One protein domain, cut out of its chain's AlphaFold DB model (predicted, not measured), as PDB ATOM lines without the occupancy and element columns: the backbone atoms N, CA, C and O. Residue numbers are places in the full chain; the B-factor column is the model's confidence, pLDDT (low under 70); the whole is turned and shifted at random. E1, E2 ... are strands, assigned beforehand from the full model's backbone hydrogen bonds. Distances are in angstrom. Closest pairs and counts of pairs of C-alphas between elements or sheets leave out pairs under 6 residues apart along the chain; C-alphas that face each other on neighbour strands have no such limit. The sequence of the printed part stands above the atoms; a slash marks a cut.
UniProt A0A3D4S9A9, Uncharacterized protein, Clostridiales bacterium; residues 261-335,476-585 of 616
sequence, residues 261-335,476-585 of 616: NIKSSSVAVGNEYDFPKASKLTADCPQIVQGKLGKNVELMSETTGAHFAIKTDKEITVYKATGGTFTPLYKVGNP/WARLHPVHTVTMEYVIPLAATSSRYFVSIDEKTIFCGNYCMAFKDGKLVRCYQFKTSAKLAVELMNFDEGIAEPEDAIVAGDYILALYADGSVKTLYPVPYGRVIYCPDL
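This is residues 261 to 335 and 476 to 585 of the 616 residues of an uncharacterized protein of Clostridiales bacterium (UniProt A0A3D4S9A9). A sheet of eight strands, curled like part of a barrel and folded back on itself, makes the middle of a stack of three sheets. A four-stranded sheet, E3 to E6, packs partly face to face on its E14 end, and a three-stranded one, E7 to E9, on its other leaf; E1 lies away from them at a far end. The 185 printed residues hold no named helix and sixteen named strands, E1 to E16 along the chain, all strand by class. The large sheet runs E10 E11 E12 E13 E2 E16 E15 E14, mixed; the smaller ones, E3 E4 E5 E6 and E7 E8 E9, are antiparallel. The whole is compact, with a radius of gyration of the C-alphas of 17.4 A and spans of 49 by 45 by 34 A.

E1, residues 261 to 264, begins at C-alpha 261 (131.543, 212.581, 130.408). E2, 273 to 282, spans 23.9 A and bends by 74 degrees at 279. E3, 298 to 301, E4, 307 to 311, E5, 315 to 322, and E6, 325 to 333, form a meander, each strand the antiparallel neighbour of the one before. After the cut, E7, 476 to 481, begins at (151.293, 197.288, 125.091); with E8, 487 to 492, and E9, 500 to 503, it forms another meander. E10, 507 to 511, E11, 514 to 519, E12, 522 to 531, 28.0 A long, and E13, 535 to 542, form a third. E14, 551 to 555, E15, 558 to 562, and E16, 568 to 581, form a fourth; E16 spans 31.1 A, bends by 84 degrees at 576 and ends at C-alpha 581 (141.579, 204.829, 134.617).

In the folded sheet, one sheet bent into two leaves, E10 E11 E12 E13 E2 face E15 E14, with E16 as the hinge. E2 and E16 are antiparallel, with N 275 and O 579 2.9 A apart. E13 and E2 are parallel, with N 281 and O 541 at 2.8 A. Between the leaves, the closest C-alphas of E10 and E14 are Cys 511 and Ile 553, 4.8 A apart. The closest C-alphas of E3 and E14 are Ser 301 and Ile 553, 6.1 A apart; those of E7 and E10 are Trp 476 and Phe 510, 6.7 A apart.

The C-alphas farthest apart, of Ser 265 and Asp 565, are 51.9 A apart. Residues 336 to 475 are cut out, with 27.4 A between C-alphas 335 and 476. The link E2 to E3, 15 residues, is long. Mean pLDDT of the printed part is 79.4, and 36 residues are under 70, among them 283 to 291 and 530 to 536.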
ATOM      1  N   ASN A 261     131.469 211.328 129.644       80.38
ATOM      2  CA  ASN A 261     131.543 212.581 130.408       80.38
ATOM      3  C   ASN A 261     132.279 212.508 131.764       80.38
ATOM      4  O   ASN A 261     131.855 213.163 132.720       80.38
ATOM      5  N   ILE A 262     133.376 211.748 131.854       88.06
ATOM      6  CA  ILE A 262     134.167 211.633 133.088       88.06
ATOM      7  C   ILE A 262     134.722 213.011 133.479       88.06
ATOM      8  O   ILE A 262     135.412 213.680 132.705       88.06
ATOM      9  N   LYS A 263     134.403 213.443 134.699       90.75
ATOM     10  CA  LYS A 263     134.731 214.749 135.276       90.75
ATOM     11  C   LYS A 263     135.376 214.585 136.648       90.75
ATOM     12  O   LYS A 263     135.018 213.698 137.414       90.75
ATOM     13  N   SER A 264     136.268 215.506 136.985       91.81
ATOM     14  CA  SER A 264     136.788 215.731 138.334       91.81
ATOM     15  C   SER A 264     136.468 217.169 138.725       91.81
ATOM     16  O   SER A 264     136.756 218.089 137.961       91.81
ATOM     17  N   SER A 265     135.835 217.384 139.881       88.62
ATOM     18  CA  SER A 265     135.397 218.722 140.332       88.62
ATOM     19  C   SER A 265     134.619 219.508 139.256       88.62
ATOM     20  O   SER A 265     134.866 220.690 139.031       88.62
ATOM     21  N   SER A 266     133.701 218.828 138.555       84.62
ATOM     22  CA  SER A 266     132.908 219.338 137.417       84.62
ATOM     23  C   SER A 266     133.680 219.693 136.133       84.62
ATOM     24  O   SER A 266     133.051 220.050 135.136       84.62
ATOM     25  N   VAL A 267     135.007 219.543 136.103       84.81
ATOM     26  CA  VAL A 267     135.845 219.735 134.908       84.81
ATOM     27  C   VAL A 267     136.055 218.392 134.213       84.81
ATOM     28  O   VAL A 267     136.351 217.401 134.875       84.81
ATOM     29  N   ALA A 268     135.905 218.339 132.886       82.25
ATOM     30  CA  ALA A 268     136.149 217.118 132.115       82.25
ATOM     31  C   ALA A 268     137.605 216.644 132.270       82.25
ATOM     32  O   ALA A 268     138.540 217.442 132.169       82.25
ATOM     33  N   VAL A 269     137.795 215.347 132.504       80.31
ATOM     34  CA  VAL A 269     139.124 214.730 132.543       80.31
ATOM     35  C   VAL A 269     139.627 214.601 131.104       80.31
ATOM     36  O   VAL A 269     138.908 214.100 130.251       80.31
ATOM     37  N   GLY A 270     140.832 215.106 130.815       64.69
ATOM     38  CA  GLY A 270     141.393 215.127 129.449       64.69
ATOM     39  C   GLY A 270     142.220 213.895 129.061       64.69
ATOM     40  O   GLY A 270     142.599 213.749 127.898       64.69
ATOM     41  N   ASN A 271     142.527 213.042 130.039       71.19
ATOM     42  CA  ASN A 271     143.178 211.746 129.887       71.19
ATOM     43  C   ASN A 271     142.445 210.751 130.786       71.19
ATOM     44  O   ASN A 271     142.755 210.598 131.970       71.19
ATOM     45  N   GLU A 272     141.456 210.092 130.212       77.19
ATOM     46  CA  GLU A 272     140.683 209.031 130.822       77.19
ATOM     47  C   GLU A 272     140.615 207.827 129.877       77.19
ATOM     48  O   GLU A 272     140.433 207.946 128.663       77.19
ATOM     49  N   TYR A 273     140.743 206.641 130.452       72.12
ATOM     50  CA  TYR A 273     140.513 205.387 129.762       72.12
ATOM     51  C   TYR A 273     139.245 204.771 130.320       72.12
ATOM     52  O   TYR A 273     139.109 204.654 131.536       72.12
ATOM     53  N   ASP A 274     138.351 204.363 129.430       75.06
ATOM     54  CA  ASP A 274     137.247 203.468 129.739       75.06
ATOM     55  C   ASP A 274     137.498 202.163 128.983       75.06
ATOM     56  O   ASP A 274     137.614 202.169 127.755       75.06
ATOM     57  N   PHE A 275     137.629 201.062 129.717       72.06
ATOM     58  CA  PHE A 275     137.863 199.738 129.156       72.06
ATOM     59  C   PHE A 275     136.699 198.803 129.485       72.06
ATOM     60  O   PHE A 275     136.305 198.729 130.657       72.06
ATOM     61  N   PRO A 276     136.201 198.009 128.519       69.69
ATOM     62  CA  PRO A 276     135.357 196.875 128.852       69.69
ATOM     63  C   PRO A 276     136.170 195.895 129.706       69.69
ATOM     64  O   PRO A 276     137.264 195.467 129.331       69.69
ATOM     65  N   LYS A 277     135.630 195.538 130.871       73.50
ATOM     66  CA  LYS A 277     136.106 194.416 131.676       73.50
ATOM     67  C   LYS A 277     135.361 193.190 131.179       73.50
ATOM     68  O   LYS A 277     134.174 193.053 131.465       73.50
ATOM     69  N   ALA A 278     136.027 192.321 130.431       72.44
ATOM     70  CA  ALA A 278     135.456 191.047 130.027       72.44
ATOM     71  C   ALA A 278     135.665 189.982 131.123       72.44
ATOM     72  O   ALA A 278     136.347 190.202 132.126       72.44
ATOM     73  N   SER A 279     135.063 188.809 130.956       67.94
ATOM     74  CA  SER A 279     135.300 187.621 131.802       67.94
ATOM     75  C   SER A 279     135.853 186.426 131.015       67.94
ATOM     76  O   SER A 279     136.453 185.507 131.581       67.94
ATOM     77  N   LYS A 280     135.629 186.438 129.699       74.50
ATOM     78  CA  LYS A 280     135.787 185.305 128.793       74.50
ATOM     79  C   LYS A 280     135.847 185.812 127.351       74.50
ATOM     80  O   LYS A 280     135.120 186.741 127.020       74.50
ATOM     81  N   LEU A 281     136.642 185.185 126.493       76.31
ATOM     82  CA  LEU A 281     136.644 185.406 125.044       76.31
ATOM     83  C   LEU A 281     135.949 184.228 124.343       76.31
ATOM     84  O   LEU A 281     136.330 183.080 124.571       76.31
ATOM     85  N   THR A 282     134.942 184.488 123.508       70.06
ATOM     86  CA  THR A 282     134.236 183.441 122.744       70.06
ATOM     87  C   THR A 282     134.326 183.647 121.234       70.06
ATOM     88  O   THR A 282     134.433 184.781 120.775       70.06
ATOM     89  N   ALA A 283     134.303 182.560 120.461       67.69
ATOM     90  CA  ALA A 283     134.269 182.574 118.997       67.69
ATOM     91  C   ALA A 283     132.852 182.379 118.416       67.69
ATOM     92  O   ALA A 283     132.660 182.530 117.210       67.69
ATOM     93  N   ASP A 284     131.852 182.100 119.258       55.03
ATOM     94  CA  ASP A 284     130.481 181.738 118.858       55.03
ATOM     95  C   ASP A 284     129.601 182.966 118.549       55.03
ATOM     96  O   ASP A 284     128.467 183.090 119.026       55.03
ATOM     97  N   CYS A 285     130.131 183.915 117.778       56.25
ATOM     98  CA  CYS A 285     129.470 185.179 117.450       56.25
ATOM     99  C   CYS A 285     129.382 185.411 115.927       56.25
ATOM    100  O   CYS A 285     130.156 184.826 115.164       56.25
ATOM    101  N   PRO A 286     128.421 186.229 115.450       51.03
ATOM    102  CA  PRO A 286     128.188 186.410 114.018       51.03
ATOM    103  C   PRO A 286     129.416 186.960 113.298       51.03
ATOM    104  O   PRO A 286     130.057 187.893 113.786       51.03
ATOM    105  N   GLN A 287     129.726 186.430 112.113       59.75
ATOM    106  CA  GLN A 287     130.763 187.005 111.257       59.75
ATOM    107  C   GLN A 287     130.304 188.368 110.732       59.75
ATOM    108  O   GLN A 287     129.368 188.463 109.940       59.75
ATOM    109  N   ILE A 288     130.975 189.419 111.203       62.75
ATOM    110  CA  ILE A 288     130.684 190.819 110.871       62.75
ATOM    111  C   ILE A 288     131.090 191.119 109.427       62.75
ATOM    112  O   ILE A 288     130.326 191.678 108.643       62.75
ATOM    113  N   VAL A 289     132.312 190.721 109.077       69.00
ATOM    114  CA  VAL A 289     132.862 190.844 107.730       69.00
ATOM    115  C   VAL A 289     132.590 189.530 107.009       69.00
ATOM    116  O   VAL A 289     133.201 188.508 107.313       69.00
ATOM    117  N   GLN A 290     131.641 189.549 106.076       60.72
ATOM    118  CA  GLN A 290     131.252 188.361 105.321       60.72
ATOM    119  C   GLN A 290     132.242 188.052 104.193       60.72
ATOM    120  O   GLN A 290     132.715 188.944 103.488       60.72
ATOM    121  N   GLY A 291     132.493 186.760 103.976       67.81
ATOM    122  CA  GLY A 291     133.370 186.274 102.916       67.81
ATOM    123  C   GLY A 291     134.856 186.337 103.275       67.81
ATOM    124  O   GLY A 291     135.246 186.301 104.440       67.81
ATOM    125  N   LYS A 292     135.699 186.364 102.240       80.44
ATOM    126  CA  LYS A 292     137.154 186.448 102.370       80.44
ATOM    127  C   LYS A 292     137.639 187.774 101.815       80.44
ATOM    128  O   LYS A 292     137.302 188.133 100.688       80.44
ATOM    129  N   LEU A 293     138.442 188.473 102.603       83.00
ATOM    130  CA  LEU A 293     139.184 189.633 102.146       83.00
ATOM    131  C   LEU A 293     140.336 189.184 101.229       83.00
ATOM    132  O   LEU A 293     140.681 188.002 101.154       83.00
ATOM    133  N   GLY A 294     140.893 190.133 100.476       76.31
ATOM    134  CA  GLY A 294     142.006 189.870  99.564       76.31
ATOM    135  C   GLY A 294     143.306 189.496 100.286       76.31
ATOM    136  O   GLY A 294     143.369 189.397 101.508       76.31
ATOM    137  N   LYS A 295     144.382 189.328  99.513       78.62
ATOM    138  CA  LYS A 295     145.740 189.308 100.078       78.62
ATOM    139  C   LYS A 295     146.147 190.728 100.499       78.62
ATOM    140  O   LYS A 295     145.550 191.692 100.024       78.62
ATOM    141  N   ASN A 296     147.172 190.834 101.348       83.19
ATOM    142  CA  ASN A 296     147.756 192.104 101.808       83.19
ATOM    143  C   ASN A 296     146.729 193.033 102.487       83.19
ATOM    144  O   ASN A 296     146.619 194.220 102.176       83.19
ATOM    145  N   VAL A 297     145.931 192.462 103.388       89.75
ATOM    146  CA  VAL A 297     144.929 193.197 104.162       89.75
ATOM    147  C   VAL A 297     145.506 193.550 105.526       89.75
ATOM    148  O   VAL A 297     146.104 192.703 106.181       89.75
ATOM    149  N   GLU A 298     145.293 194.791 105.944       90.50
ATOM    150  CA  GLU A 298     145.641 195.319 107.264       90.50
ATOM    151  C   GLU A 298     144.344 195.772 107.945       90.50
ATOM    152  O   GLU A 298     143.554 196.525 107.355       90.50
ATOM    153  N   LEU A 299     144.103 195.308 109.172       91.69
ATOM    154  CA  LEU A 299     143.017 195.811 110.000       91.69
ATOM    155  C   LEU A 299     143.540 196.985 110.833       91.69
ATOM    156  O   LEU A 299     144.547 196.895 111.525       91.69
ATOM    157  N   MET A 300     142.841 198.115 110.777       90.75
ATOM    158  CA  MET A 300     143.192 199.311 111.543       90.75
ATOM    159  C   MET A 300     142.074 199.633 112.527       90.75
ATOM    160  O   MET A 300     140.898 199.605 112.165       90.75
ATOM    161  N   SER A 301     142.428 200.004 113.752       87.19
ATOM    162  CA  SER A 301     141.474 200.471 114.759       87.19
ATOM    163  C   SER A 301     142.012 201.693 115.498       87.19
ATOM    164  O   SER A 301     143.222 201.945 115.540       87.19
ATOM    165  N   GLU A 302     141.098 202.493 116.034       84.56
ATOM    166  CA  GLU A 302     141.419 203.564 116.974       84.56
ATOM    167  C   GLU A 302     141.251 203.071 118.422       84.56
ATOM    168  O   GLU A 302     140.656 202.025 118.673       84.56
ATOM    169  N   THR A 303     141.813 203.798 119.388       70.69
ATOM    170  CA  THR A 303     141.977 203.354 120.780       70.69
ATOM    171  C   THR A 303     140.698 202.839 121.464       70.69
ATOM    172  O   THR A 303     140.805 202.024 122.380       70.69
ATOM    173  N   THR A 304     139.507 203.303 121.062       69.25
ATOM    174  CA  THR A 304     138.215 202.890 121.647       69.25
ATOM    175  C   THR A 304     137.473 201.804 120.861       69.25
ATOM    176  O   THR A 304     136.483 201.274 121.358       69.25
ATOM    177  N   GLY A 305     137.925 201.462 119.651       77.81
ATOM    178  CA  GLY A 305     137.250 200.539 118.734       77.81
ATOM    179  C   GLY A 305     135.932 201.048 118.130       77.81
ATOM    180  O   GLY A 305     135.348 200.351 117.303       77.81
ATOM    181  N   ALA A 306     135.449 202.243 118.487       80.69
ATOM    182  CA  ALA A 306     134.218 202.831 117.949       80.69
ATOM    183  C   ALA A 306     134.288 203.048 116.428       80.69
ATOM    184  O   ALA A 306     133.265 203.019 115.739       80.69
ATOM    185  N   HIS A 307     135.502 203.206 115.895       88.12
ATOM    186  CA  HIS A 307     135.779 203.128 114.468       88.12
ATOM    187  C   HIS A 307     136.829 202.055 114.178       88.12
ATOM    188  O   HIS A 307     137.803 201.898 114.915       88.12
ATOM    189  N   PHE A 308     136.663 201.361 113.055       92.00
ATOM    190  CA  PHE A 308     137.699 200.499 112.492       92.00
ATOM    191  C   PHE A 308     137.776 200.673 110.974       92.00
ATOM    192  O   PHE A 308     136.872 201.232 110.352       92.00
ATOM    193  N   ALA A 309     138.859 200.216 110.356       92.81
ATOM    194  CA  ALA A 309     139.032 200.273 108.917       92.81
ATOM    195  C   ALA A 309     139.706 199.013 108.376       92.81
ATOM    196  O   ALA A 309     140.578 198.426 109.013       92.81
ATOM    197  N   ILE A 310     139.307 198.633 107.165       92.38
ATOM    198  CA  ILE A 310     139.918 197.555 106.390       92.38
ATOM    199  C   ILE A 310     140.743 198.217 105.291       92.38
ATOM    200  O   ILE A 310     140.188 198.873 104.403       92.38
ATOM    201  N   LYS A 311     142.065 198.061 105.359       92.62
ATOM    202  CA  LYS A 311     143.014 198.539 104.354       92.62
ATOM    203  C   LYS A 311     143.444 197.375 103.467       92.62
ATOM    204  O   LYS A 311     143.732 196.285 103.944       92.62
ATOM    205  N   THR A 312     143.470 197.622 102.166       90.00
ATOM    206  CA  THR A 312     143.864 196.679 101.111       90.00
ATOM    207  C   THR A 312     144.833 197.376 100.158       90.00
ATOM    208  O   THR A 312     144.907 198.605 100.156       90.00
ATOM    209  N   ASP A 313     145.492 196.642  99.259       86.88
ATOM    210  CA  ASP A 313     146.360 197.222  98.216       86.88
ATOM    211  C   ASP A 313     145.709 198.353  97.385       86.88
ATOM    212  O   ASP A 313     146.409 199.225  96.877       86.88
ATOM    213  N   LYS A 314     144.374 198.367  97.241       86.81
ATOM    214  CA  LYS A 314     143.649 199.341  96.400       86.81
ATOM    215  C   LYS A 314     142.986 200.472  97.177       86.81
ATOM    216  O   LYS A 314     142.812 201.565  96.644       86.81
ATOM    217  N   GLU A 315     142.553 200.208  98.402       91.81
ATOM    218  CA  GLU A 315     141.533 201.008  99.086       91.81
ATOM    219  C   GLU A 315     141.549 200.816 100.604       91.81
ATOM    220  O   GLU A 315     141.917 199.752 101.103       91.81
ATOM    221  N   ILE A 316     141.098 201.845 101.320       93.12
ATOM    222  CA  ILE A 316     140.784 201.817 102.748       93.12
ATOM    223  C   ILE A 316     139.286 202.083 102.888       93.12
ATOM    224  O   ILE A 316     138.800 203.130 102.454       93.12
ATOM    225  N   THR A 317     138.562 201.143 103.492       91.19
ATOM    226  CA  THR A 317     137.143 201.303 103.845       91.19
ATOM    227  C   THR A 317     137.036 201.490 105.350       91.19
ATOM    228  O   THR A 317     137.550 200.664 106.102       91.19
ATOM    229  N   VAL A 318     136.394 202.574 105.787       92.31
ATOM    230  CA  VAL A 318     136.226 202.918 107.205       92.31
ATOM    231  C   VAL A 318     134.802 202.610 107.645       92.31
ATOM    232  O   VAL A 318     133.846 202.898 106.927       92.31
ATOM    233  N   TYR A 319     134.669 202.060 108.844       88.94
ATOM    234  CA  TYR A 319     133.425 201.618 109.453       88.94
ATOM    235  C   TYR A 319     133.241 202.255 110.831       88.94
ATOM    236  O   TYR A 319     134.205 202.501 111.559       88.94
ATOM    237  N   LYS A 320     131.981 202.461 111.210       85.38
ATOM    238  CA  LYS A 320     131.565 202.797 112.572       85.38
ATOM    239  C   LYS A 320     130.957 201.571 113.235       85.38
ATOM    240  O   LYS A 320     130.083 200.939 112.644       85.38
ATOM    241  N   ALA A 321     131.389 201.279 114.455       75.56
ATOM    242  CA  ALA A 321     130.814 200.263 115.323       75.56
ATOM    243  C   ALA A 321     129.823 200.921 116.297       75.56
ATOM    244  O   ALA A 321     130.153 201.909 116.955       75.56
ATOM    245  N   THR A 322     128.587 200.433 116.387       66.25
ATOM    246  CA  THR A 322     127.577 200.948 117.332       66.25
ATOM    247  C   THR A 322     126.534 199.874 117.621       66.25
ATOM    248  O   THR A 322     125.953 199.334 116.688       66.25
ATOM    249  N   GLY A 323     126.297 199.559 118.900       53.69
ATOM    250  CA  GLY A 323     125.318 198.535 119.304       53.69
ATOM    251  C   GLY A 323     125.629 197.134 118.760       53.69
ATOM    252  O   GLY A 323     124.724 196.339 118.553       53.69
ATOM    253  N   GLY A 324     126.898 196.862 118.449       56.03
ATOM    254  CA  GLY A 324     127.329 195.648 117.760       56.03
ATOM    255  C   GLY A 324     127.022 195.570 116.258       56.03
ATOM    256  O   GLY A 324     127.360 194.565 115.636       56.03
ATOM    257  N   THR A 325     126.456 196.624 115.667       58.75
ATOM    258  CA  THR A 325     126.300 196.788 114.216       58.75
ATOM    259  C   THR A 325     127.448 197.619 113.635       58.75
ATOM    260  O   THR A 325     128.001 198.506 114.292       58.75
ATOM    261  N   PHE A 326     127.813 197.324 112.382       72.31
ATOM    262  CA  PHE A 326     128.968 197.906 111.700       72.31
ATOM    263  C   PHE A 326     128.573 198.533 110.368       72.31
ATOM    264  O   PHE A 326     128.281 197.839 109.394       72.31
ATOM    265  N   THR A 327     128.601 199.860 110.321       77.88
ATOM    266  CA  THR A 327     128.160 200.632 109.154       77.88
ATOM    267  C   THR A 327     129.375 201.188 108.413       77.88
ATOM    268  O   THR A 327     130.172 201.894 109.040       77.88
ATOM    269  N   PRO A 328     129.546 200.928 107.101       84.00
ATOM    270  CA  PRO A 328     130.583 201.588 106.316       84.00
ATOM    271  C   PRO A 328     130.296 203.093 106.267       84.00
ATOM    272  O   PRO A 328     129.228 203.514 105.827       84.00
ATOM    273  N   LEU A 329     131.245 203.905 106.731       85.88
ATOM    274  CA  LEU A 329     131.151 205.363 106.696       85.88
ATOM    275  C   LEU A 329     131.559 205.901 105.327       85.88
ATOM    276  O   LEU A 329     130.850 206.703 104.729       85.88
ATOM    277  N   TYR A 330     132.728 205.480 104.846       88.19
ATOM    278  CA  TYR A 330     133.284 205.922 103.575       88.19
ATOM    279  C   TYR A 330     134.432 205.021 103.121       88.19
ATOM    280  O   TYR A 330     134.871 204.101 103.813       88.19
ATOM    281  N   LYS A 331     134.935 205.332 101.928       90.38
ATOM    282  CA  LYS A 331     135.985 204.594 101.249       90.38
ATOM    283  C   LYS A 331     136.911 205.552 100.507       90.38
ATOM    284  O   LYS A 331     136.440 206.485  99.860       90.38
ATOM    285  N   VAL A 332     138.217 205.317 100.583       90.31
ATOM    286  CA  VAL A 332     139.247 206.065  99.841       90.31
ATOM    287  C   VAL A 332     140.190 205.096  99.134       90.31
ATOM    288  O   VAL A 332     140.398 203.983  99.608       90.31
ATOM    289  N   GLY A 333     140.781 205.503  98.007       90.19
ATOM    290  CA  GLY A 333     141.892 204.749  97.414       90.19
ATOM    291  C   GLY A 333     143.072 204.695  98.390       90.19
ATOM    292  O   GLY A 333     143.326 205.690  99.070       90.19
ATOM    293  N   ASN A 334     143.758 203.553  98.488       89.00
ATOM    294  CA  ASN A 334     144.869 203.376  99.423       89.00
ATOM    295  C   ASN A 334     146.012 204.320  99.007       89.00
ATOM    296  O   ASN A 334     146.562 204.160  97.917       89.00
ATOM    297  N   PRO A 335     146.369 205.312  99.841       84.81
ATOM    298  CA  PRO A 335     147.406 206.274  99.500       84.81
ATOM    299  C   PRO A 335     148.824 205.694  99.610       84.81
ATOM    300  O   PRO A 335     149.763 206.376  99.210       84.81
ATOM    301  N   TRP A 476     150.510 198.461 124.684       79.81
ATOM    302  CA  TRP A 476     151.293 197.288 125.091       79.81
ATOM    303  C   TRP A 476     152.741 197.328 124.594       79.81
ATOM    304  O   TRP A 476     153.036 197.826 123.507       79.81
ATOM    305  N   ALA A 477     153.647 196.741 125.372       80.94
ATOM    306  CA  ALA A 477     155.036 196.520 124.990       80.94
ATOM    307  C   ALA A 477     155.478 195.085 125.317       80.94
ATOM    308  O   ALA A 477     155.142 194.561 126.382       80.94
ATOM    309  N   ARG A 478     156.258 194.479 124.414       83.75
ATOM    310  CA  ARG A 478     156.961 193.201 124.596       83.75
ATOM    311  C   ARG A 478     158.428 193.487 124.911       83.75
ATOM    312  O   ARG A 478     159.074 194.256 124.202       83.75
ATOM    313  N   LEU A 479     158.929 192.910 125.997       84.62
ATOM    314  CA  LEU A 479     160.256 193.158 126.549       84.62
ATOM    315  C   LEU A 479     161.050 191.855 126.669       84.62
ATOM    316  O   LEU A 479     160.662 190.957 127.418       84.62
ATOM    317  N   HIS A 480     162.198 191.784 126.007       83.38
ATOM    318  CA  HIS A 480     163.148 190.684 126.125       83.38
ATOM    319  C   HIS A 480     164.157 190.959 127.252       83.38
ATOM    320  O   HIS A 480     164.804 192.005 127.228       83.38
ATOM    321  N   PRO A 481     164.346 190.084 128.252       82.56
ATOM    322  CA  PRO A 481     165.328 190.311 129.308       82.56
ATOM    323  C   PRO A 481     166.752 190.093 128.791       82.56
ATOM    324  O   PRO A 481     167.056 189.059 128.206       82.56
ATOM    325  N   VAL A 482     167.667 191.018 129.085       79.00
ATOM    326  CA  VAL A 482     169.046 191.010 128.542       79.00
ATOM    327  C   VAL A 482     169.873 189.790 128.993       79.00
ATOM    328  O   VAL A 482     170.895 189.469 128.390       79.00
ATOM    329  N   HIS A 483     169.438 189.085 130.042       77.38
ATOM    330  CA  HIS A 483     170.174 187.970 130.649       77.38
ATOM    331  C   HIS A 483     169.421 186.625 130.672       77.38
ATOM    332  O   HIS A 483     169.960 185.656 131.205       77.38
ATOM    333  N   THR A 484     168.206 186.519 130.114       66.38
ATOM    334  CA  THR A 484     167.455 185.244 130.084       66.38
ATOM    335  C   THR A 484     166.763 185.019 128.745       66.38
ATOM    336  O   THR A 484     165.808 185.713 128.418       66.38
ATOM    337  N   VAL A 485     167.197 183.989 128.017       68.94
ATOM    338  CA  VAL A 485     166.790 183.722 126.624       68.94
ATOM    339  C   VAL A 485     165.493 182.913 126.460       68.94
ATOM    340  O   VAL A 485     165.102 182.614 125.339       68.94
ATOM    341  N   THR A 486     164.836 182.502 127.549       74.94
ATOM    342  CA  THR A 486     163.692 181.564 127.510       74.94
ATOM    343  C   THR A 486     162.332 182.201 127.789       74.94
ATOM    344  O   THR A 486     161.314 181.518 127.710       74.94
ATOM    345  N   MET A 487     162.287 183.488 128.139       78.69
ATOM    346  CA  MET A 487     161.055 184.182 128.517       78.69
ATOM    347  C   MET A 487     161.090 185.641 128.091       78.69
ATOM    348  O   MET A 487     162.146 186.266 128.094       78.69
ATOM    349  N   GLU A 488     159.920 186.197 127.816       85.12
ATOM    350  CA  GLU A 488     159.723 187.618 127.558       85.12
ATOM    351  C   GLU A 488     158.600 188.165 128.436       85.12
ATOM    352  O   GLU A 488     157.763 187.420 128.950       85.12
ATOM    353  N   TYR A 489     158.588 189.482 128.631       84.06
ATOM    354  CA  TYR A 489     157.577 190.166 129.423       84.06
ATOM    355  C   TYR A 489     156.676 191.016 128.541       84.06
ATOM    356  O   TYR A 489     157.137 191.944 127.884       84.06
ATOM    357  N   VAL A 490     155.374 190.765 128.603       83.75
ATOM    358  CA  VAL A 490     154.372 191.727 128.147       83.75
ATOM    359  C   VAL A 490     154.049 192.672 129.298       83.75
ATOM    360  O   VAL A 490     153.781 192.235 130.423       83.75
ATOM    361  N   ILE A 491     154.075 193.973 129.015       79.44
ATOM    362  CA  ILE A 491     153.681 195.024 129.953       79.44
ATOM    363  C   ILE A 491     152.656 195.969 129.313       79.44
ATOM    364  O   ILE A 491     152.749 196.265 128.118       79.44
ATOM    365  N   PRO A 492     151.710 196.501 130.096       75.50
ATOM    366  CA  PRO A 492     150.925 197.643 129.681       75.50
ATOM    367  C   PRO A 492     151.700 198.942 129.917       75.50
ATOM    368  O   PRO A 492     152.274 199.163 130.987       75.50
ATOM    369  N   LEU A 493     151.663 199.853 128.948       71.75
ATOM    370  CA  LEU A 493     152.384 201.130 129.026       71.75
ATOM    371  C   LEU A 493     151.859 202.028 130.161       71.75
ATOM    372  O   LEU A 493     152.643 202.697 130.827       71.75
ATOM    373  N   ALA A 494     150.554 201.958 130.439       61.66
ATOM    374  CA  ALA A 494     149.888 202.668 131.532       61.66
ATOM    375  C   ALA A 494     150.255 202.159 132.947       61.66
ATOM    376  O   ALA A 494     150.036 202.863 133.932       61.66
ATOM    377  N   ALA A 495     150.795 200.939 133.076       63.75
ATOM    378  CA  ALA A 495     151.120 200.327 134.367       63.75
ATOM    379  C   ALA A 495     152.375 199.445 134.280       63.75
ATOM    380  O   ALA A 495     152.333 198.229 134.458       63.75
ATOM    381  N   THR A 496     153.521 200.094 134.065       62.41
ATOM    382  CA  THR A 496     154.854 199.481 133.879       62.41
ATOM    383  C   THR A 496     155.360 198.616 135.050       62.41
ATOM    384  O   THR A 496     156.362 197.904 134.920       62.41
ATOM    385  N   SER A 497     154.677 198.658 136.199       62.81
ATOM    386  CA  SER A 497     154.918 197.807 137.370       62.81
ATOM    387  C   SER A 497     154.260 196.423 137.279       62.81
ATOM    388  O   SER A 497     154.653 195.524 138.023       62.81
ATOM    389  N   SER A 498     153.310 196.229 136.361       68.25
ATOM    390  CA  SER A 498     152.631 194.956 136.105       68.25
ATOM    391  C   SER A 498     153.255 194.274 134.885       68.25
ATOM    392  O   SER A 498     153.316 194.861 133.808       68.25
ATOM    393  N   ARG A 499     153.751 193.040 135.048       75.56
ATOM    394  CA  ARG A 499     154.484 192.302 134.003       75.56
ATOM    395  C   ARG A 499     154.011 190.859 133.909       75.56
ATOM    396  O   ARG A 499     153.783 190.225 134.938       75.56
ATOM    397  N   TYR A 500     153.920 190.344 132.687       77.31
ATOM    398  CA  TYR A 500     153.342 189.034 132.388       77.31
ATOM    399  C   TYR A 500     154.313 188.232 131.549       77.31
ATOM    400  O   TYR A 500     154.819 188.746 130.557       77.31
ATOM    401  N   PHE A 501     154.597 186.998 131.964       81.62
ATOM    402  CA  PHE A 501     155.506 186.148 131.210       81.62
ATOM    403  C   PHE A 501     154.812 185.609 129.960       81.62
ATOM    404  O   PHE A 501     153.674 185.139 130.017       81.62
ATOM    405  N   VAL A 502     155.538 185.644 128.854       83.69
ATOM    406  CA  VAL A 502     155.224 184.961 127.606       83.69
ATOM    407  C   VAL A 502     156.448 184.118 127.251       83.69
ATOM    408  O   VAL A 502     157.583 184.539 127.486       83.69
ATOM    409  N   SER A 503     156.239 182.894 126.771       83.44
ATOM    410  CA  SER A 503     157.351 182.050 126.322       83.44
ATOM    411  C   SER A 503     157.928 182.600 125.015       83.44
ATOM    412  O   SER A 503     157.195 183.168 124.209       83.44
ATOM    413  N   ILE A 504     159.229 182.435 124.772       82.06
ATOM    414  CA  ILE A 504     159.849 182.939 123.530       82.06
ATOM    415  C   ILE A 504     159.305 182.237 122.270       82.06
ATOM    416  O   ILE A 504     159.305 182.817 121.190       82.06
ATOM    417  N   ASP A 505     158.785 181.016 122.421       85.06
ATOM    418  CA  ASP A 505     158.109 180.255 121.364       85.06
ATOM    419  C   ASP A 505     156.611 180.589 121.208       85.06
ATOM    420  O   ASP A 505     155.915 179.942 120.427       85.06
ATOM    421  N   GLU A 506     156.106 181.613 121.908       88.31
ATOM    422  CA  GLU A 506     154.743 182.125 121.745       88.31
ATOM    423  C   GLU A 506     154.695 183.435 120.941       88.31
ATOM    424  O   GLU A 506     155.357 184.435 121.260       88.31
ATOM    425  N   LYS A 507     153.822 183.475 119.930       88.69
ATOM    426  CA  LYS A 507     153.487 184.699 119.187       88.69
ATOM    427  C   LYS A 507     152.477 185.516 119.989       88.69
ATOM    428  O   LYS A 507     151.516 184.963 120.521       88.69
ATOM    429  N   THR A 508     152.663 186.832 120.060       88.62
ATOM    430  CA  THR A 508     151.705 187.758 120.687       88.62
ATOM    431  C   THR A 508     151.001 188.595 119.640       88.62
ATOM    432  O   THR A 508     151.637 189.065 118.704       88.62
ATOM    433  N   ILE A 509     149.708 188.840 119.840       89.56
ATOM    434  CA  ILE A 509     148.938 189.826 119.084       89.56
ATOM    435  C   ILE A 509     148.320 190.798 120.085       89.56
ATOM    436  O   ILE A 509     147.547 190.407 120.966       89.56
ATOM    437  N   PHE A 510     148.694 192.070 119.960       86.94
ATOM    438  CA  PHE A 510     148.169 193.161 120.773       86.94
ATOM    439  C   PHE A 510     146.976 193.799 120.066       86.94
ATOM    440  O   PHE A 510     147.109 194.341 118.975       86.94
ATOM    441  N   CYS A 511     145.818 193.755 120.715       84.06
ATOM    442  CA  CYS A 511     144.531 194.114 120.140       84.06
ATOM    443  C   CYS A 511     143.785 195.010 121.139       84.06
ATOM    444  O   CYS A 511     143.098 194.524 122.037       84.06
ATOM    445  N   GLY A 512     143.955 196.332 121.024       79.62
ATOM    446  CA  GLY A 512     143.373 197.304 121.958       79.62
ATOM    447  C   GLY A 512     143.780 197.036 123.414       79.62
ATOM    448  O   GLY A 512     144.966 197.019 123.744       79.62
ATOM    449  N   ASN A 513     142.797 196.794 124.284       78.75
ATOM    450  CA  ASN A 513     142.985 196.454 125.698       78.75
ATOM    451  C   ASN A 513     143.317 194.965 125.955       78.75
ATOM    452  O   ASN A 513     143.390 194.562 127.118       78.75
ATOM    453  N   TYR A 514     143.538 194.165 124.903       85.06
ATOM    454  CA  TYR A 514     143.840 192.733 124.980       85.06
ATOM    455  C   TYR A 514     145.239 192.382 124.452       85.06
ATOM    456  O   TYR A 514     145.723 192.956 123.476       85.06
ATOM    457  N   CYS A 515     145.855 191.361 125.050       87.75
ATOM    458  CA  CYS A 515     147.032 190.676 124.518       87.75
ATOM    459  C   CYS A 515     146.727 189.178 124.383       87.75
ATOM    460  O   CYS A 515     146.493 188.491 125.376       87.75
ATOM    461  N   MET A 516     146.738 188.658 123.159       90.50
ATOM    462  CA  MET A 516     146.539 187.235 122.868       90.50
ATOM    463  C   MET A 516     147.894 186.571 122.617       90.50
ATOM    464  O   MET A 516     148.668 187.077 121.811       90.50
ATOM    465  N   ALA A 517     148.180 185.461 123.297       90.75
ATOM    466  CA  ALA A 517     149.394 184.671 123.105       90.75
ATOM    467  C   ALA A 517     149.053 183.289 122.533       90.75
ATOM    468  O   ALA A 517     148.180 182.578 123.051       90.75
ATOM    469  N   PHE A 518     149.750 182.930 121.460       92.44
ATOM    470  CA  PHE A 518     149.514 181.739 120.656       92.44
ATOM    471  C   PHE A 518     150.736 180.826 120.674       92.44
ATOM    472  O   PHE A 518     151.868 181.301 120.590       92.44
ATOM    473  N   LYS A 519     150.489 179.518 120.740       91.69
ATOM    474  CA  LYS A 519     151.493 178.459 120.629       91.69
ATOM    475  C   LYS A 519     150.974 177.387 119.683       91.69
ATOM    476  O   LYS A 519     149.785 177.079 119.721       91.69
ATOM    477  N   ASP A 520     151.837 176.849 118.825       91.56
ATOM    478  CA  ASP A 520     151.491 175.787 117.867       91.56
ATOM    479  C   ASP A 520     150.225 176.109 117.029       91.56
ATOM    480  O   ASP A 520     149.389 175.248 116.746       91.56
ATOM    481  N   GLY A 521     150.049 177.388 116.663       89.62
ATOM    482  CA  GLY A 521     148.897 177.892 115.903       89.62
ATOM    483  C   GLY A 521     147.576 177.992 116.683       89.62
ATOM    484  O   GLY A 521     146.515 178.149 116.069       89.62
ATOM    485  N   LYS A 522     147.599 177.886 118.019       90.94
ATOM    486  CA  LYS A 522     146.422 177.926 118.903       90.94
ATOM    487  C   LYS A 522     146.556 178.960 120.013       90.94
ATOM    488  O   LYS A 522     147.635 179.163 120.560       90.94
ATOM    489  N   LEU A 523     145.442 179.605 120.363       90.56
ATOM    490  CA  LEU A 523     145.379 180.512 121.507       90.56
ATOM    491  C   LEU A 523     145.619 179.710 122.791       90.56
ATOM    492  O   LEU A 523     144.868 178.783 123.086       90.56
ATOM    493  N   VAL A 524     146.653 180.075 123.550       90.00
ATOM    494  CA  VAL A 524     146.966 179.449 124.847       90.00
ATOM    495  C   VAL A 524     146.712 180.384 126.020       90.00
ATOM    496  O   VAL A 524     146.453 179.917 127.130       90.00
ATOM    497  N   ARG A 525     146.771 181.705 125.803       88.69
ATOM    498  CA  ARG A 525     146.484 182.720 126.823       88.69
ATOM    499  C   ARG A 525     145.872 183.961 126.194       88.69
ATOM    500  O   ARG A 525     146.332 184.424 125.155       88.69
ATOM    501  N   CYS A 526     144.884 184.551 126.857       87.81
ATOM    502  CA  CYS A 526     144.391 185.882 126.523       87.81
ATOM    503  C   CYS A 526     144.401 186.749 127.779       87.81
ATOM    504  O   CYS A 526     143.941 186.325 128.835       87.81
ATOM    505  N   TYR A 527     144.955 187.946 127.668       85.44
ATOM    506  CA  TYR A 527     145.236 188.851 128.768       85.44
ATOM    507  C   TYR A 527     144.450 190.155 128.603       85.44
ATOM    508  O   TYR A 527     144.405 190.697 127.500       85.44
ATOM    509  N   GLN A 528     143.873 190.675 129.688       81.25
ATOM    510  CA  GLN A 528     143.145 191.956 129.722       81.25
ATOM    511  C   GLN A 528     143.460 192.760 130.988       81.25
ATOM    512  O   GLN A 528     143.871 192.192 131.998       81.25
ATOM    513  N   PHE A 529     143.166 194.058 130.992       73.06
ATOM    514  CA  PHE A 529     143.248 194.895 132.193       73.06
ATOM    515  C   PHE A 529     142.174 194.598 133.252       73.06
ATOM    516  O   PHE A 529     141.010 194.358 132.939       73.06
ATOM    517  N   LYS A 530     142.554 194.727 134.528       65.88
ATOM    518  CA  LYS A 530     141.665 194.738 135.693       65.88
ATOM    519  C   LYS A 530     142.210 195.598 136.838       65.88
ATOM    520  O   LYS A 530     143.407 195.806 137.042       65.88
ATOM    521  N   THR A 531     141.279 196.067 137.643       59.06
ATOM    522  CA  THR A 531     141.445 196.863 138.854       59.06
ATOM    523  C   THR A 531     141.681 196.004 140.100       59.06
ATOM    524  O   THR A 531     140.741 195.542 140.744       59.06
ATOM    525  N   SER A 532     142.948 195.836 140.495       56.12
ATOM    526  CA  SER A 532     143.320 195.477 141.877       56.12
ATOM    527  C   SER A 532     143.844 196.725 142.615       56.12
ATOM    528  O   SER A 532     143.641 197.841 142.138       56.12
ATOM    529  N   ALA A 533     144.530 196.584 143.758       53.38
ATOM    530  CA  ALA A 533     145.282 197.701 144.359       53.38
ATOM    531  C   ALA A 533     146.353 198.267 143.396       53.38
ATOM    532  O   ALA A 533     146.679 199.449 143.434       53.38
ATOM    533  N   LYS A 534     146.845 197.430 142.474       60.81
ATOM    534  CA  LYS A 534     147.650 197.818 141.307       60.81
ATOM    535  C   LYS A 534     146.831 197.560 140.039       60.81
ATOM    536  O   LYS A 534     146.026 196.626 140.014       60.81
ATOM    537  N   LEU A 535     146.998 198.363 138.983       62.78
ATOM    538  CA  LEU A 535     146.370 198.052 137.690       62.78
ATOM    539  C   LEU A 535     147.045 196.783 137.160       62.78
ATOM    540  O   LEU A 535     148.221 196.811 136.806       62.78
ATOM    541  N   ALA A 536     146.330 195.668 137.205       65.56
ATOM    542  CA  ALA A 536     146.857 194.339 136.946       65.56
ATOM    543  C   ALA A 536     146.236 193.807 135.661       65.56
ATOM    544  O   ALA A 536     145.083 194.085 135.356       65.56
ATOM    545  N   VAL A 537     146.994 193.026 134.912       71.94
ATOM    546  CA  VAL A 537     146.460 192.244 133.804       71.94
ATOM    547  C   VAL A 537     146.047 190.878 134.355       71.94
ATOM    548  O   VAL A 537     146.785 190.280 135.139       71.94
ATOM    549  N   GLU A 538     144.869 190.390 133.976       75.69
ATOM    550  CA  GLU A 538     144.404 189.039 134.298       75.69
ATOM    551  C   GLU A 538     144.330 188.166 133.048       75.69
ATOM    552  O   GLU A 538     144.084 188.648 131.941       75.69
ATOM    553  N   LEU A 539     144.529 186.864 133.256       80.31
ATOM    554  CA  LEU A 539     144.250 185.834 132.267       80.31
ATOM    555  C   LEU A 539     142.728 185.662 132.147       80.31
ATOM    556  O   LEU A 539     142.057 185.355 133.131       80.31
ATOM    557  N   MET A 540     142.193 185.845 130.944       79.44
ATOM    558  CA  MET A 540     140.812 185.518 130.610       79.44
ATOM    559  C   MET A 540     140.663 184.037 130.275       79.44
ATOM    560  O   MET A 540     141.557 183.423 129.690       79.44
ATOM    561  N   ASN A 541     139.479 183.490 130.545       79.75
ATOM    562  CA  ASN A 541     139.050 182.238 129.929       79.75
ATOM    563  C   ASN A 541     138.786 182.470 128.431       79.75
ATOM    564  O   ASN A 541     138.338 183.546 128.044       79.75
ATOM    565  N   PHE A 542     139.008 181.479 127.574       77.25
ATOM    566  CA  PHE A 542     138.737 181.588 126.133       77.25
ATOM    567  C   PHE A 542     138.228 180.252 125.579       77.25
ATOM    568  O   PHE A 542     138.391 179.230 126.246       77.25
ATOM    569  N   ASP A 543     137.486 180.251 124.469       67.88
ATOM    570  CA  ASP A 543     136.994 179.002 123.855       67.88
ATOM    571  C   ASP A 543     138.162 178.160 123.324       67.88
ATOM    572  O   ASP A 543     139.127 178.693 122.771       67.88
ATOM    573  N   GLU A 544     138.081 176.838 123.476       69.38
ATOM    574  CA  GLU A 544     139.095 175.946 122.915       69.38
ATOM    575  C   GLU A 544     139.103 176.010 121.382       69.38
ATOM    576  O   GLU A 544     138.084 176.214 120.724       69.38
ATOM    577  N   GLY A 545     140.281 175.818 120.790       71.25
ATOM    578  CA  GLY A 545     140.421 175.702 119.340       71.25
ATOM    579  C   GLY A 545     140.531 177.018 118.563       71.25
ATOM    580  O   GLY A 545     140.823 176.930 117.362       71.25
ATOM    581  N   ILE A 546     140.402 178.194 119.205       83.44
ATOM    582  CA  ILE A 546     140.715 179.499 118.587       83.44
ATOM    583  C   ILE A 546     142.116 179.420 117.963       83.44
ATOM    584  O   ILE A 546     143.110 179.142 118.637       83.44
ATOM    585  N   ALA A 547     142.167 179.587 116.643       88.56
ATOM    586  CA  ALA A 547     143.394 179.506 115.864       88.56
ATOM    587  C   ALA A 547     144.119 180.854 115.853       88.56
ATOM    588  O   ALA A 547     143.504 181.897 116.066       88.56
ATOM    589  N   GLU A 548     145.416 180.819 115.580       92.12
ATOM    590  CA  GLU A 548     146.238 182.008 115.383       92.12
ATOM    591  C   GLU A 548     145.777 182.820 114.152       92.12
ATOM    592  O   GLU A 548     145.705 182.264 113.052       92.12
ATOM    593  N   PRO A 549     145.451 184.116 114.313       91.88
ATOM    594  CA  PRO A 549     145.259 185.034 113.201       91.88
ATOM    595  C   PRO A 549     146.585 185.689 112.768       91.88
ATOM    596  O   PRO A 549     147.594 185.674 113.479       91.88
ATOM    597  N   GLU A 550     146.572 186.303 111.590       91.19
ATOM    598  CA  GLU A 550     147.649 187.183 111.123       91.19
ATOM    599  C   GLU A 550     147.574 188.558 111.794       91.19
ATOM    600  O   GLU A 550     148.597 189.125 112.170       91.19
ATOM    601  N   ASP A 551     146.356 189.068 111.983       90.69
ATOM    602  CA  ASP A 551     146.084 190.393 112.537       90.69
ATOM    603  C   ASP A 551     144.780 190.376 113.351       90.69
ATOM    604  O   ASP A 551     143.865 189.597 113.057       90.69
ATOM    605  N   ALA A 552     144.681 191.219 114.380       91.62
ATOM    606  CA  ALA A 552     143.455 191.364 115.156       91.62
ATOM    607  C   ALA A 552     143.294 192.752 115.787       91.62
ATOM    608  O   ALA A 552     144.222 193.301 116.380       91.62
ATOM    609  N   ILE A 553     142.068 193.275 115.732       90.00
ATOM    610  CA  ILE A 553     141.707 194.600 116.250       90.00
ATOM    611  C   ILE A 553     140.419 194.573 117.074       90.00
ATOM    612  O   ILE A 553     139.553 193.730 116.857       90.00
ATOM    613  N   VAL A 554     140.256 195.549 117.970       85.69
ATOM    614  CA  VAL A 554     138.966 195.824 118.619       85.69
ATOM    615  C   VAL A 554     138.087 196.622 117.654       85.69
ATOM    616  O   VAL A 554     138.552 197.592 117.053       85.69
ATOM    617  N   ALA A 555     136.826 196.223 117.510       83.56
ATOM    618  CA  ALA A 555     135.806 196.900 116.720       83.56
ATOM    619  C   ALA A 555     134.483 196.874 117.505       83.56
ATOM    620  O   ALA A 555     133.809 195.847 117.592       83.56
ATOM    621  N   GLY A 556     134.128 198.005 118.111       77.44
ATOM    622  CA  GLY A 556     133.072 198.104 119.116       77.44
ATOM    623  C   GLY A 556     133.314 197.129 120.267       77.44
ATOM    624  O   GLY A 556     134.416 197.045 120.802       77.44
ATOM    625  N   ASP A 557     132.288 196.352 120.596       73.88
ATOM    626  CA  ASP A 557     132.324 195.336 121.654       73.88
ATOM    627  C   ASP A 557     132.930 193.990 121.200       73.88
ATOM    628  O   ASP A 557     132.822 192.991 121.908       73.88
ATOM    629  N   TYR A 558     133.562 193.937 120.022       78.69
ATOM    630  CA  TYR A 558     134.111 192.717 119.424       78.69
ATOM    631  C   TYR A 558     135.607 192.833 119.118       78.69
ATOM    632  O   TYR A 558     136.168 193.922 119.014       78.69
ATOM    633  N   ILE A 559     136.247 191.685 118.907       86.62
ATOM    634  CA  ILE A 559     137.562 191.569 118.275       86.62
ATOM    635  C   ILE A 559     137.360 190.996 116.868       86.62
ATOM    636  O   ILE A 559     136.758 189.935 116.707       86.62
ATOM    637  N   LEU A 560     137.879 191.669 115.843       88.69
ATOM    638  CA  LEU A 560     137.969 191.127 114.488       88.69
ATOM    639  C   LEU A 560     139.337 190.475 114.316       88.69
ATOM    640  O   LEU A 560     140.349 191.142 114.506       88.69
ATOM    641  N   ALA A 561     139.363 189.196 113.948       90.81
ATOM    642  CA  ALA A 561     140.574 188.414 113.723       90.81
ATOM    643  C   ALA A 561     140.673 188.004 112.244       90.81
ATOM    644  O   ALA A 561     139.808 187.278 111.743       90.81
ATOM    645  N   LEU A 562     141.714 188.468 111.550       92.00
ATOM    646  CA  LEU A 562     142.020 188.157 110.151       92.00
ATOM    647  C   LEU A 562     142.948 186.942 110.070       92.00
ATOM    648  O   LEU A 562     143.997 186.920 110.705       92.00
ATOM    649  N   TYR A 563     142.603 185.953 109.253       89.69
ATOM    650  CA  TYR A 563     143.391 184.734 109.061       89.69
ATOM    651  C   TYR A 563     144.100 184.729 107.701       89.69
ATOM    652  O   TYR A 563     143.639 185.349 106.741       89.69
ATOM    653  N   ALA A 564     145.188 183.958 107.595       87.75
ATOM    654  CA  ALA A 564     146.011 183.826 106.385       87.75
ATOM    655  C   ALA A 564     145.230 183.411 105.120       87.75
ATOM    656  O   ALA A 564     145.656 183.668 103.994       87.75
ATOM    657  N   ASP A 565     144.071 182.767 105.289       83.25
ATOM    658  CA  ASP A 565     143.190 182.346 104.200       83.25
ATOM    659  C   ASP A 565     142.232 183.452 103.709       83.25
ATOM    660  O   ASP A 565     141.360 183.170 102.878       83.25
ATOM    661  N   GLY A 566     142.371 184.672 104.236       84.56
ATOM    662  CA  GLY A 566     141.545 185.848 103.966       84.56
ATOM    663  C   GLY A 566     140.243 185.910 104.770       84.56
ATOM    664  O   GLY A 566     139.525 186.904 104.667       84.56
ATOM    665  N   SER A 567     139.891 184.881 105.551       83.56
ATOM    666  CA  SER A 567     138.681 184.936 106.379       83.56
ATOM    667  C   SER A 567     138.858 185.896 107.555       83.56
ATOM    668  O   SER A 567     139.931 185.982 108.151       83.56
ATOM    669  N   VAL A 568     137.785 186.604 107.907       85.12
ATOM    670  CA  VAL A 568     137.699 187.368 109.153       85.12
ATOM    671  C   VAL A 568     136.701 186.663 110.055       85.12
ATOM    672  O   VAL A 568     135.561 186.422 109.662       85.12
ATOM    673  N   LYS A 569     137.122 186.319 111.272       83.69
ATOM    674  CA  LYS A 569     136.212 185.819 112.306       83.69
ATOM    675  C   LYS A 569     136.051 186.877 113.374       83.69
ATOM    676  O   LYS A 569     137.014 187.536 113.761       83.69
ATOM    677  N   THR A 570     134.834 186.988 113.868       79.38
ATOM    678  CA  THR A 570     134.547 187.739 115.077       79.38
ATOM    679  C   THR A 570     134.927 186.887 116.287       79.38
ATOM    680  O   THR A 570     134.674 185.683 116.299       79.38
ATOM    681  N   LEU A 571     135.515 187.508 117.303       81.75
ATOM    682  CA  LEU A 571     135.571 186.998 118.668       81.75
ATOM    683  C   LEU A 571     134.857 188.016 119.571       81.75
ATOM    684  O   LEU A 571     134.952 189.222 119.345       81.75
ATOM    685  N   TYR A 572     134.157 187.553 120.598       75.94
ATOM    686  CA  TYR A 572     133.400 188.399 121.518       75.94
ATOM    687  C   TYR A 572     133.981 188.306 122.939       75.94
ATOM    688  O   TYR A 572     133.918 187.240 123.563       75.94
ATOM    689  N   PRO A 573     134.583 189.386 123.467       75.81
ATOM    690  CA  PRO A 573     134.929 189.498 124.879       75.81
ATOM    691  C   PRO A 573     133.648 189.702 125.700       75.81
ATOM    692  O   PRO A 573     133.064 190.780 125.693       75.81
ATOM    693  N   VAL A 574     133.205 188.667 126.416       69.38
ATOM    694  CA  VAL A 574     131.951 188.672 127.188       69.38
ATOM    695  C   VAL A 574     132.049 189.694 128.330       69.38
ATOM    696  O   VAL A 574     132.821 189.451 129.272       69.38
ATOM    697  N   PRO A 575     131.298 190.812 128.282       63.47
ATOM    698  CA  PRO A 575     131.428 191.907 129.234       63.47
ATOM    699  C   PRO A 575     130.950 191.515 130.637       63.47
ATOM    700  O   PRO A 575     130.079 190.672 130.831       63.47
ATOM    701  N   TYR A 576     131.563 192.147 131.632       60.97
ATOM    702  CA  TYR A 576     131.296 191.985 133.064       60.97
ATOM    703  C   TYR A 576     131.176 193.345 133.784       60.97
ATOM    704  O   TYR A 576     130.681 193.424 134.904       60.97
ATOM    705  N   GLY A 577     131.643 194.427 133.157       70.44
ATOM    706  CA  GLY A 577     131.602 195.786 133.686       70.44
ATOM    707  C   GLY A 577     132.568 196.693 132.929       70.44
ATOM    708  O   GLY A 577     133.053 196.339 131.852       70.44
ATOM    709  N   ARG A 578     132.891 197.847 133.515       76.94
ATOM    710  CA  ARG A 578     133.788 198.854 132.927       76.94
ATOM    711  C   ARG A 578     134.848 199.302 133.937       76.94
ATOM    712  O   ARG A 578     134.571 199.415 135.136       76.94
ATOM    713  N   VAL A 579     136.066 199.530 133.450       79.75
ATOM    714  CA  VAL A 579     137.205 200.045 134.224       79.75
ATOM    715  C   VAL A 579     137.534 201.447 133.742       79.75
ATOM    716  O   VAL A 579     137.918 201.626 132.589       79.75
ATOM    717  N   ILE A 580     137.450 202.413 134.654       82.81
ATOM    718  CA  ILE A 580     137.873 203.792 134.428       82.81
ATOM    719  C   ILE A 580     139.297 203.954 134.969       82.81
ATOM    720  O   ILE A 580     139.556 203.637 136.130       82.81
ATOM    721  N   TYR A 581     140.226 204.476 134.174       80.19
ATOM    722  CA  TYR A 581     141.579 204.829 134.617       80.19
ATOM    723  C   TYR A 581     141.904 206.275 134.227       80.19
ATOM    724  O   TYR A 581     141.812 206.644 133.060       80.19
ATOM    725  N   CYS A 582     142.278 207.096 135.209       81.00
ATOM    726  CA  CYS A 582     142.512 208.533 135.063       81.00
ATOM    727  C   CYS A 582     143.971 208.865 135.444       81.00
ATOM    728  O   CYS A 582     144.216 209.348 136.549       81.00
ATOM    729  N   PRO A 583     144.959 208.588 134.570       72.62
ATOM    730  CA  PRO A 583     146.404 208.717 134.839       72.62
ATOM    731  C   PRO A 583     146.855 210.080 135.377       72.62
ATOM    732  O   PRO A 583     147.820 210.122 136.142       72.62
ATOM    733  N   ASP A 584     146.186 211.160 134.970       73.81
ATOM    734  CA  ASP A 584     146.550 212.549 135.277       73.81
ATOM    735  C   ASP A 584     145.873 213.080 136.557       73.81
ATOM    736  O   ASP A 584     146.140 214.206 136.974       73.81
ATOM    737  N   LEU A 585     144.999 212.290 137.192       80.62
ATOM    738  CA  LEU A 585     144.377 212.623 138.475       80.62
ATOM    739  C   LEU A 585     145.109 211.929 139.622       80.62
ATOM    740  O   LEU A 585     145.553 210.787 139.494       80.62
TER     741      LEU A 585